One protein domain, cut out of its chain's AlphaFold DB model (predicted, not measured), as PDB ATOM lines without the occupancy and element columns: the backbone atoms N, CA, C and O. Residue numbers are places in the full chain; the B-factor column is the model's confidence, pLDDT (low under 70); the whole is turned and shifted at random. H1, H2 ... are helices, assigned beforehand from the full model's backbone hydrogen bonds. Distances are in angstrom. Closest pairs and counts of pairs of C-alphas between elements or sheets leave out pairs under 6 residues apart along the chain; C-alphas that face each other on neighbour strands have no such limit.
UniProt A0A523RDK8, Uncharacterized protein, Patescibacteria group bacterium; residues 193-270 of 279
ATOM      1  N   GLN A 193      18.070  22.049  50.614       91.75
ATOM      2  CA  GLN A 193      16.671  22.051  50.212       91.75
ATOM      3  C   GLN A 193      16.583  22.848  48.921       91.75
ATOM      4  O   GLN A 193      17.095  23.968  48.862       91.75
ATOM      5  N   VAL A 194      15.994  22.255  47.882       90.44
ATOM      6  CA  VAL A 194      15.794  22.970  46.621       90.44
ATOM      7  C   VAL A 194      14.770  24.079  46.868       90.44
ATOM      8  O   VAL A 194      13.679  23.780  47.355       90.44
ATOM      9  N   PRO A 195      15.087  25.348  46.565       90.94
ATOM     10  CA  PRO A 195      14.110  26.420  46.655       90.94
ATOM     11  C   PRO A 195      12.910  26.139  45.748       90.94
ATOM     12  O   PRO A 195      13.088  25.753  44.591       90.94
ATOM     13  N   ALA A 196      11.696  26.413  46.235       87.44
ATOM     14  CA  ALA A 196      10.468  26.274  45.447       87.44
ATOM     15  C   ALA A 196      10.482  27.127  44.162       87.44
ATOM     16  O   ALA A 196       9.798  26.817  43.201       87.44
ATOM     17  N   SER A 197      11.308  28.176  44.105       90.31
ATOM     18  CA  SER A 197      11.500  28.983  42.897       90.31
ATOM     19  C   SER A 197      12.244  28.263  41.764       90.31
ATOM     20  O   SER A 197      12.313  28.805  40.667       90.31
ATOM     21  N   ILE A 198      12.872  27.107  42.025       90.31
ATOM     22  CA  ILE A 198      13.591  26.313  41.014       90.31
ATOM     23  C   ILE A 198      12.712  25.187  40.459       90.31
ATOM     24  O   ILE A 198      12.804  24.887  39.274       90.31
ATOM     25  N   LEU A 199      11.891  24.554  41.302       87.31
ATOM     26  CA  LEU A 199      11.031  23.436  40.910       87.31
ATOM     27  C   LEU A 199       9.595  23.932  40.794       87.31
ATOM     28  O   LEU A 199       8.991  24.281  41.806       87.31
ATOM     29  N   ASP A 200       9.045  23.949  39.582       80.50
ATOM     30  CA  ASP A 200       7.631  24.267  39.412       80.50
ATOM     31  C   ASP A 200       6.717  23.094  39.814       80.50
ATOM     32  O   ASP A 200       7.091  21.914  39.792       80.50
ATOM     33  N   ASP A 201       5.482  23.425  40.194       77.56
ATOM     34  CA  ASP A 201       4.484  22.440  40.624       77.56
ATOM     35  C   ASP A 201       4.122  21.445  39.512       77.56
ATOM     36  O   ASP A 201       3.692  20.324  39.791       77.56
ATOM     37  N   GLN A 202       4.251  21.844  38.245       76.94
ATOM     38  CA  GLN A 202       3.844  21.027  37.105       76.94
ATOM     39  C   GLN A 202       4.819  19.869  36.869       76.94
ATOM     40  O   GLN A 202       4.388  18.727  36.696       76.94
ATOM     41  N   SER A 203       6.118  20.135  36.940       72.44
ATOM     42  CA  SER A 203       7.153  19.116  36.786       72.44
ATOM     43  C   SER A 203       7.205  18.185  37.992       72.44
ATOM     44  O   SER A 203       7.344  16.973  37.830       72.44
ATOM     45  N   LEU A 204       6.996  18.717  39.204       76.88
ATOM     46  CA  LEU A 204       6.842  17.889  40.403       76.88
ATOM     47  C   LEU A 204       5.649  16.935  40.271       76.88
ATOM     48  O   LEU A 204       5.793  15.741  40.529       76.88
ATOM     49  N   LYS A 205       4.496  17.420  39.785       79.06
ATOM     50  CA  LYS A 205       3.325  16.570  39.517       79.06
ATOM     51  C   LYS A 205       3.626  15.472  38.500       79.06
ATOM     52  O   LYS A 205       3.248  14.328  38.739       79.06
ATOM     53  N   GLN A 206       4.318  15.786  37.404       76.50
ATOM     54  CA  GLN A 206       4.660  14.793  36.382       76.50
ATOM     55  C   GLN A 206       5.558  13.679  36.940       76.50
ATOM     56  O   GLN A 206       5.315  12.501  36.681       76.50
ATOM     57  N   LEU A 207       6.549  14.022  37.763       76.25
ATOM     58  CA  LEU A 207       7.427  13.029  38.383       76.25
ATOM     59  C   LEU A 207       6.721  12.216  39.473       76.25
ATOM     60  O   LEU A 207       6.931  11.006  39.570       76.25
ATOM     61  N   THR A 208       5.814  12.834  40.233       76.62
ATOM     62  CA  THR A 208       4.938  12.103  41.157       76.62
ATOM     63  C   THR A 208       4.052  11.101  40.410       76.62
ATOM     64  O   THR A 208       3.913   9.967  40.865       76.62
ATOM     65  N   MET A 209       3.513  11.460  39.236       75.12
ATOM     66  CA  MET A 209       2.744  10.532  38.386       75.12
ATOM     67  C   MET A 209       3.594   9.370  37.851       75.12
ATOM     68  O   MET A 209       3.071   8.278  37.644       75.12
ATOM     69  N   ASN A 210       4.905   9.568  37.706       71.88
ATOM     70  CA  ASN A 210       5.864   8.530  37.324       71.88
ATOM     71  C   ASN A 210       6.357   7.680  38.519       71.88
ATOM     72  O   ASN A 210       7.361   6.983  38.397       71.88
ATOM     73  N   ASN A 211       5.666   7.718  39.666       68.19
ATOM     74  CA  ASN A 211       5.992   6.965  40.886       68.19
ATOM     75  C   ASN A 211       7.352   7.302  41.531       68.19
ATOM     76  O   ASN A 211       7.875   6.501  42.304       68.19
ATOM     77  N   TYR A 212       7.912   8.493  41.296       66.81
ATOM     78  CA  TYR A 212       9.148   8.922  41.974       66.81
ATOM     79  C   TYR A 212       8.935   9.375  43.434       66.81
ATOM     80  O   TYR A 212       9.897   9.683  44.136       66.81
ATOM     81  N   GLY A 213       7.687   9.393  43.912       73.06
ATOM     82  CA  GLY A 213       7.327   9.775  45.277       73.06
ATOM     83  C   GLY A 213       6.686  11.161  45.374       73.06
ATOM     84  O   GLY A 213       6.236  11.737  44.380       73.06
ATOM     85  N   ASP A 214       6.594  11.674  46.600       76.62
ATOM     86  CA  ASP A 214       6.057  13.009  46.868       76.62
ATOM     87  C   ASP A 214       7.073  14.124  46.543       76.62
ATOM     88  O   ASP A 214       8.251  13.874  46.274       76.62
ATOM     89  N   GLY A 215       6.621  15.382  46.582       74.31
ATOM     90  CA  GLY A 215       7.467  16.538  46.272       74.31
ATOM     91  C   GLY A 215       8.716  16.670  47.159       74.31
ATOM     92  O   GLY A 215       9.746  17.154  46.689       74.31
ATOM     93  N   ASN A 216       8.674  16.194  48.409       77.25
ATOM     94  CA  ASN A 216       9.833  16.236  49.306       77.25
ATOM     95  C   ASN A 216      10.879  15.188  48.910       77.25
ATOM     96  O   ASN A 216      12.080  15.474  48.937       77.25
ATOM     97  N   VAL A 217      10.434  13.985  48.532       83.38
ATOM     98  CA  VAL A 217      11.307  12.940  47.984       83.38
ATOM     99  C   VAL A 217      11.977  13.452  46.711       83.38
ATOM    100  O   VAL A 217      13.203  13.423  46.620       83.38
ATOM    101  N   LEU A 218      11.205  14.035  45.792       86.19
ATOM    102  CA  LEU A 218      11.714  14.588  44.534       86.19
ATOM    103  C   LEU A 218      12.757  15.688  44.734       86.19
ATOM    104  O   LEU A 218      13.836  15.628  44.144       86.19
ATOM    105  N   GLY A 219      12.484  16.672  45.596       89.12
ATOM    106  CA  GLY A 219      13.450  17.730  45.898       89.12
ATOM    107  C   GLY A 219      14.773  17.171  46.436       89.12
ATOM    108  O   GLY A 219      15.851  17.647  46.072       89.12
ATOM    109  N   ARG A 220      14.716  16.114  47.255       91.06
ATOM    110  CA  ARG A 220      15.912  15.438  47.774       91.06
ATOM    111  C   ARG A 220      16.664  14.669  46.687       91.06
ATOM    112  O   ARG A 220      17.890  14.749  46.658       91.06
ATOM    113  N   GLU A 221      15.962  13.979  45.793       93.62
ATOM    114  CA  GLU A 221      16.567  13.304  44.636       93.62
ATOM    115  C   GLU A 221      17.314  14.290  43.732       93.62
ATOM    116  O   GLU A 221      18.474  14.057  43.386       93.62
ATOM    117  N   TYR A 222      16.707  15.445  43.427       95.12
ATOM    118  CA  TYR A 222      17.350  16.516  42.658       95.12
ATOM    119  C   TYR A 222      18.674  16.969  43.286       95.12
ATOM    120  O   TYR A 222      19.676  17.119  42.582       95.12
ATOM    121  N   ILE A 223      18.706  17.168  44.609       96.06
ATOM    122  CA  ILE A 223      19.932  17.521  45.340       96.06
ATOM    123  C   ILE A 223      20.977  16.416  45.238       96.06
ATOM    124  O   ILE A 223      22.133  16.703  44.930       96.06
ATOM    125  N   VAL A 224      20.596  15.165  45.504       96.12
ATOM    126  CA  VAL A 224      21.531  14.034  45.514       96.12
ATOM    127  C   VAL A 224      22.146  13.823  44.135       96.12
ATOM    128  O   VAL A 224      23.370  13.736  44.019       96.12
ATOM    129  N   ARG A 225      21.329  13.824  43.079       97.06
ATOM    130  CA  ARG A 225      21.789  13.714  41.686       97.06
ATOM    131  C   ARG A 225      22.696  14.882  41.306       97.06
ATOM    132  O   ARG A 225      23.795  14.666  40.794       97.06
ATOM    133  N   SER A 226      22.310  16.108  41.664       97.75
ATOM    134  CA  SER A 226      23.116  17.309  41.407       97.75
ATOM    135  C   SER A 226      24.479  17.249  42.091       97.75
ATOM    136  O   SER A 226      25.510  17.430  41.445       97.75
ATOM    137  N   LEU A 227      24.507  16.961  43.394       97.25
ATOM    138  CA  LEU A 227      25.745  16.843  44.164       97.25
ATOM    139  C   LEU A 227      26.607  15.682  43.671       97.25
ATOM    140  O   LEU A 227      27.828  15.819  43.633       97.25
ATOM    141  N   SER A 228      25.997  14.572  43.242       97.19
ATOM    142  CA  SER A 228      26.710  13.465  42.610       97.19
ATOM    143  C   SER A 228      27.442  13.938  41.356       97.19
ATOM    144  O   SER A 228      28.643  13.711  41.252       97.19
ATOM    145  N   LEU A 229      26.772  14.639  40.435       97.81
ATOM    146  CA  LEU A 229      27.390  15.158  39.207       97.81
ATOM    147  C   LEU A 229      28.501  16.177  39.495       97.81
ATOM    148  O   LEU A 229      29.573  16.111  38.893       97.81
ATOM    149  N   ILE A 230      28.280  17.088  40.447       97.56
ATOM    150  CA  ILE A 230      29.301  18.059  40.869       97.56
ATOM    151  C   ILE A 230      30.522  17.326  41.423       97.56
ATOM    152  O   ILE A 230      31.638  17.624  41.017       97.56
ATOM    153  N   TYR A 231      30.318  16.332  42.289       96.69
ATOM    154  CA  TYR A 231      31.400  15.527  42.845       96.69
ATOM    155  C   TYR A 231      32.184  14.780  41.756       96.69
ATOM    156  O   TYR A 231      33.412  14.780  41.779       96.69
ATOM    157  N   GLN A 232      31.508  14.171  40.774       96.38
ATOM    158  CA  GLN A 232      32.196  13.500  39.658       96.38
ATOM    159  C   GLN A 232      33.082  14.471  38.879       96.38
ATOM    160  O   GLN A 232      34.220  14.139  38.561       96.38
ATOM    161  N   SER A 233      32.577  15.673  38.614       97.19
ATOM    162  CA  SER A 233      33.317  16.690  37.875       97.19
ATOM    163  C   SER A 233      34.481  17.268  38.684       97.19
ATOM    164  O   SER A 233      35.609  17.288  38.205       97.19
ATOM    165  N   GLU A 234      34.228  17.712  39.916       95.38
ATOM    166  CA  GLU A 234      35.184  18.509  40.696       95.38
ATOM    167  C   GLU A 234      36.151  17.658  41.527       95.38
ATOM    168  O   GLU A 234      37.294  18.059  41.719       95.38
ATOM    169  N   ILE A 235      35.717  16.491  42.016       93.88
ATOM    170  CA  ILE A 235      36.537  15.617  42.871       93.88
ATOM    171  C   ILE A 235      37.147  14.465  42.075       93.88
ATOM    172  O   ILE A 235      38.295  14.097  42.318       93.88
ATOM    173  N   LEU A 236      36.402  13.887  41.127       93.94
ATOM    174  CA  LEU A 236      36.893  12.763  40.318       93.94
ATOM    175  C   LEU A 236      37.474  13.186  38.961       93.94
ATOM    176  O   LEU A 236      38.006  12.331  38.258       93.94
ATOM    177  N   GLY A 237      37.372  14.465  38.583       95.50
ATOM    178  CA  GLY A 237      37.891  14.976  37.310       95.50
ATOM    179  C   GLY A 237      37.205  14.390  36.072       95.50
ATOM    180  O   GLY A 237      37.811  14.343  35.004       95.50
ATOM    181  N   LYS A 238      35.969  13.895  36.203       96.12
ATOM    182  CA  LYS A 238      35.222  13.272  35.103       96.12
ATOM    183  C   LYS A 238      34.493  14.315  34.261       96.12
ATOM    184  O   LYS A 238      33.909  15.258  34.799       96.12
ATOM    185  N   ASP A 239      34.431  14.086  32.952       97.00
ATOM    186  CA  ASP A 239      33.452  14.769  32.109       97.00
ATOM    187  C   ASP A 239      32.054  14.203  32.394       97.00
ATOM    188  O   ASP A 239      31.796  13.007  32.254       97.00
ATOM    189  N   VAL A 240      31.152  15.080  32.826       97.44
ATOM    190  CA  VAL A 240      29.777  14.742  33.209       97.44
ATOM    191  C   VAL A 240      28.749  15.203  32.176       97.44
ATOM    192  O   VAL A 240      27.553  15.096  32.430       97.44
ATOM    193  N   SER A 241      29.172  15.703  31.013       97.75
ATOM    194  CA  SER A 241      28.277  16.295  30.008       97.75
ATOM    195  C   SER A 241      27.167  15.338  29.562       97.75
ATOM    196  O   SER A 241      25.994  15.710  29.557       97.75
ATOM    197  N   GLU A 242      27.512  14.081  29.267       97.19
ATOM    198  CA  GLU A 242      26.536  13.049  28.891       97.19
ATOM    199  C   GLU A 242      25.687  12.570  30.072       97.19
ATOM    200  O   GLU A 242      24.511  12.252  29.901       97.19
ATOM    201  N   ALA A 243      26.251  12.539  31.282       95.75
ATOM    202  CA  ALA A 243      25.489  12.203  32.480       95.75
ATOM    203  C   ALA A 243      24.413  13.263  32.756       95.75
ATOM    204  O   ALA A 243      23.265  12.901  32.985       95.75
ATOM    205  N   ILE A 244      24.745  14.553  32.622       97.50
ATOM    206  CA  ILE A 244      23.772  15.644  32.752       97.50
ATOM    207  C   ILE A 244      22.654  15.489  31.715       97.50
ATOM    208  O   ILE A 244      21.491  15.516  32.095       97.50
ATOM    209  N   LYS A 245      22.976  15.246  30.435       97.19
ATOM    210  CA  LYS A 245      21.955  15.057  29.385       97.19
ATOM    211  C   LYS A 245      21.010  13.887  29.665       97.19
ATOM    212  O   LYS A 245      19.845  13.938  29.278       97.19
ATOM    213  N   ARG A 246      21.507  12.802  30.272       95.19
ATOM    214  CA  ARG A 246      20.661  11.670  30.681       95.19
ATOM    215  C   ARG A 246      19.745  12.062  31.831       95.19
ATOM    216  O   ARG A 246      18.550  11.823  31.728       95.19
ATOM    217  N   GLU A 247      20.297  12.690  32.865       95.00
ATOM    218  CA  GLU A 247      19.533  13.158  34.022       95.00
ATOM    219  C   GLU A 247      18.458  14.173  33.621       95.00
ATOM    220  O   GLU A 247      17.342  14.067  34.096       95.00
ATOM    221  N   GLU A 248      18.730  15.086  32.684       94.88
ATOM    222  CA  GLU A 248      17.764  16.085  32.191       94.88
ATOM    223  C   GLU A 248      16.475  15.481  31.614       94.88
ATOM    224  O   GLU A 248      15.445  16.153  31.604       94.88
ATOM    225  N   LYS A 249      16.502  14.223  31.154       91.88
ATOM    226  CA  LYS A 249      15.299  13.540  30.650       91.88
ATOM    227  C   LYS A 249      14.290  13.262  31.761       91.88
ATOM    228  O   LYS A 249      13.095  13.427  31.540       91.88
ATOM    229  N   ASP A 250      14.788  12.868  32.929       88.31
ATOM    230  CA  ASP A 250      13.971  12.498  34.089       88.31
ATOM    231  C   ASP A 250      13.915  13.632  35.130       88.31
ATOM    232  O   ASP A 250      13.010  13.693  35.951       88.31
ATOM    233  N   PHE A 251      14.875  14.556  35.098       92.06
ATOM    234  CA  PHE A 251      15.073  15.646  36.050       92.06
ATOM    235  C   PHE A 251      15.391  16.948  35.288       92.06
ATOM    236  O   PHE A 251      16.530  17.419  35.316       92.06
ATOM    237  N   PRO A 252      14.403  17.585  34.628       92.56
ATOM    238  CA  PRO A 252      14.637  18.710  33.710       92.56
ATOM    239  C   PRO A 252      15.372  19.909  34.333       92.56
ATOM    240  O   PRO A 252      16.170  20.549  33.658       92.56
ATOM    241  N   TYR A 253      15.186  20.172  35.631       95.06
ATOM    242  CA  TYR A 253      15.865  21.259  36.357       95.06
ATOM    243  C   TYR A 253      17.225  20.888  36.962       95.06
ATOM    244  O   TYR A 253      17.727  21.581  37.854       95.06
ATOM    245  N   ILE A 254      17.838  19.770  36.555       96.31
ATOM    246  CA  ILE A 254      19.080  19.303  37.184       96.31
ATOM    247  C   ILE A 254      20.204  20.345  37.073       96.31
ATOM    248  O   ILE A 254      20.980  20.509  38.013       96.31
ATOM    249  N   ARG A 255      20.275  21.129  35.986       97.44
ATOM    250  CA  ARG A 255      21.302  22.173  35.825       97.44
ATOM    251  C   ARG A 255      21.102  23.339  36.787       97.44
ATOM    252  O   ARG A 255      22.077  23.846  37.346       97.44
ATOM    253  N   GLU A 256      19.868  23.779  36.978       97.06
ATOM    254  CA  GLU A 256      19.489  24.840  37.908       97.06
ATOM    255  C   GLU A 256      19.808  24.414  39.341       97.06
ATOM    256  O   GLU A 256      20.460  25.157  40.081       97.06
ATOM    257  N   VAL A 257      19.446  23.180  39.704       96.88
ATOM    258  CA  VAL A 257      19.750  22.620  41.024       96.88
ATOM    259  C   VAL A 257      21.259  22.441  41.217       96.88
ATOM    260  O   VAL A 257      21.774  22.764  42.288       96.88
ATOM    261  N   MET A 258      22.012  22.038  40.187       97.69
ATOM    262  CA  MET A 258      23.478  22.014  40.238       97.69
ATOM    263  C   MET A 258      24.072  23.407  40.482       97.69
ATOM    264  O   MET A 258      24.968  23.545  41.316       97.69
ATOM    265  N   LYS A 259      23.589  24.452  39.793       97.50
ATOM    266  CA  LYS A 259      24.039  25.841  40.020       97.50
ATOM    267  C   LYS A 259      23.782  26.268  41.466       97.50
ATOM    268  O   LYS A 259      24.692  26.785  42.115       97.50
ATOM    269  N   PHE A 260      22.580  25.996  41.977       96.31
ATOM    270  CA  PHE A 260      22.211  26.250  43.370       96.31
ATOM    271  C   PHE A 260      23.129  25.509  44.353       96.31
ATOM    272  O   PHE A 260      23.731  26.132  45.229       96.31
ATOM    273  N   ALA A 261      23.308  24.198  44.176       95.56
ATOM    274  CA  ALA A 261      24.138  23.373  45.045       95.56
ATOM    275  C   ALA A 261      25.606  23.837  45.047       95.56
ATOM    276  O   ALA A 261      26.200  23.966  46.116       95.56
ATOM    277  N   LYS A 262      26.177  24.183  43.881       95.50
ATOM    278  CA  LYS A 262      27.528  24.768  43.786       95.50
ATOM    279  C   LYS A 262      27.636  26.103  44.517       95.50
ATOM    280  O   LYS A 262      28.630  26.339  45.202       95.50
ATOM    281  N   ALA A 263      26.650  26.988  44.364       94.12
ATOM    282  CA  ALA A 263      26.640  28.272  45.060       94.12
ATOM    283  C   ALA A 263      26.614  28.071  46.582       94.12
ATOM    284  O   ALA A 263      27.390  28.709  47.293       94.12
ATOM    285  N   LYS A 264      25.799  27.125  47.060       92.25
ATOM    286  CA  LYS A 264      25.692  26.774  48.478       92.25
ATOM    287  C   LYS A 264      26.984  26.157  49.035       92.25
ATOM    288  O   LYS A 264      27.461  26.581  50.080       92.25
ATOM    289  N   LEU A 265      27.621  25.242  48.298       91.44
ATOM    290  CA  LEU A 265      28.937  24.694  48.662       91.44
ATOM    291  C   LEU A 265      30.016  25.789  48.766       91.44
ATOM    292  O   LEU A 265      30.887  25.725  49.629       91.44
ATOM    293  N   LYS A 266      29.968  26.810  47.898       88.69
ATOM    294  CA  LYS A 266      30.913  27.939  47.925       88.69
ATOM    295  C   LYS A 266      30.643  28.927  49.058       88.69
ATOM    296  O   LYS A 266      31.603  29.471  49.598       88.69
ATOM    297  N   SER A 267      29.375  29.205  49.381       84.81
ATOM    298  CA  SER A 267      29.033  30.117  50.480       84.81
ATOM    299  C   SER A 267      29.511  29.573  51.815       84.81
ATOM    300  O   SER A 267      30.064  30.322  52.613       84.81
ATOM    301  N   ASP A 268      29.354  28.266  52.014       77.75
ATOM    302  CA  ASP A 268      29.691  27.612  53.273       77.75
ATOM    303  C   ASP A 268      31.228  27.555  53.469       77.75
ATOM    304  O   ASP A 268      31.716  27.768  54.575       77.75
ATOM    305  N   LYS A 269      32.008  27.444  52.380       74.88
ATOM    306  CA  LYS A 269      33.487  27.496  52.395       74.88
ATOM    307  C   LYS A 269      34.093  28.875  52.682       74.88
ATOM    308  O   LYS A 269      35.277  28.966  52.994       74.88
ATOM    309  N   LYS A 270      33.339  29.969  52.525       57.34
ATOM    310  CA  LYS A 270      33.877  31.345  52.619       57.34
ATOM    311  C   LYS A 270      33.957  31.913  54.043       57.34
ATOM    312  O   LYS A 270      34.381  33.056  54.199       57.34
TER     313      LYS A 270
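What this domain is: This is residues 193 to 270 of the 279 residues of an uncharacterized protein of Patescibacteria group bacterium (UniProt A0A523RDK8). The long helix H2 is the spine of a small, flat helical domain: H1 is set crosswise at its first end, H3 folds back alongside it at a slight distance, and H4 crosses its middle. H2 and H3 run nearly antiparallel, and H4 begins just after H3 and passes over H2. The printed part has 78 residues with four named helices, H1, H2, H3 and H4 in chain order, and no named strand; its class is all helix. It is compact, with a radius of gyration of the C-alphas of 12.7 A, and spans 35 by 28 by 15 A.

Where its parts are: H2, residues 215 to 234, is 28.3 A long and begins at C-alpha 215 (7.467, 16.538, 46.272). H4, residues 254 to 269, is 22.5 A long and ends at C-alpha 269 (33.487, 27.496, 52.395). H3 is residues 241 to 250, 15.4 A, and H1 is residues 201 to 209, 12.2 A, from C-alpha 201 (4.484, 22.440, 40.624).

How they stand to each other: H2 touches H4 with residues 222 to 230 alone; the closest C-alphas, of Ser 226 and Met 258, are 4.9 A apart, and the lines are only just about perpendicular, at 70.2 degrees. H2 touches H1 with residues 215 to 218 alone, closest at the C-alphas of Leu 204 and Gly 215, 6.1 A, about perpendicular at 85 degrees. H2 and H3 are close but not clearly touching, closest at the C-alphas of Leu 229 and Ile 244, 7.4 A, at a shallow tilt of 7 degrees, opposite ways. H4 touches H3 with residues 254 to 255 alone, closest at the C-alphas of Glu 248 and Ile 254, 6.1 A, at a steep tilt of 64 degrees. H1 and H4 are apart. In H1, H2 and H4 each O i to N i+4 pair is within hydrogen-bond range; in H3, 4 of 6 are.

The domain as a whole: The two C-alphas farthest apart, of Met 209 and Lys 270, are 40.1 A apart. The printed part has no cut. The links H1 to H2 and H3 to H4 are tight, H2 to H3 is short, and no link is long. The mean pLDDT of the printed part is 89.0; residues 211 to 212 and residue 270 are under 70.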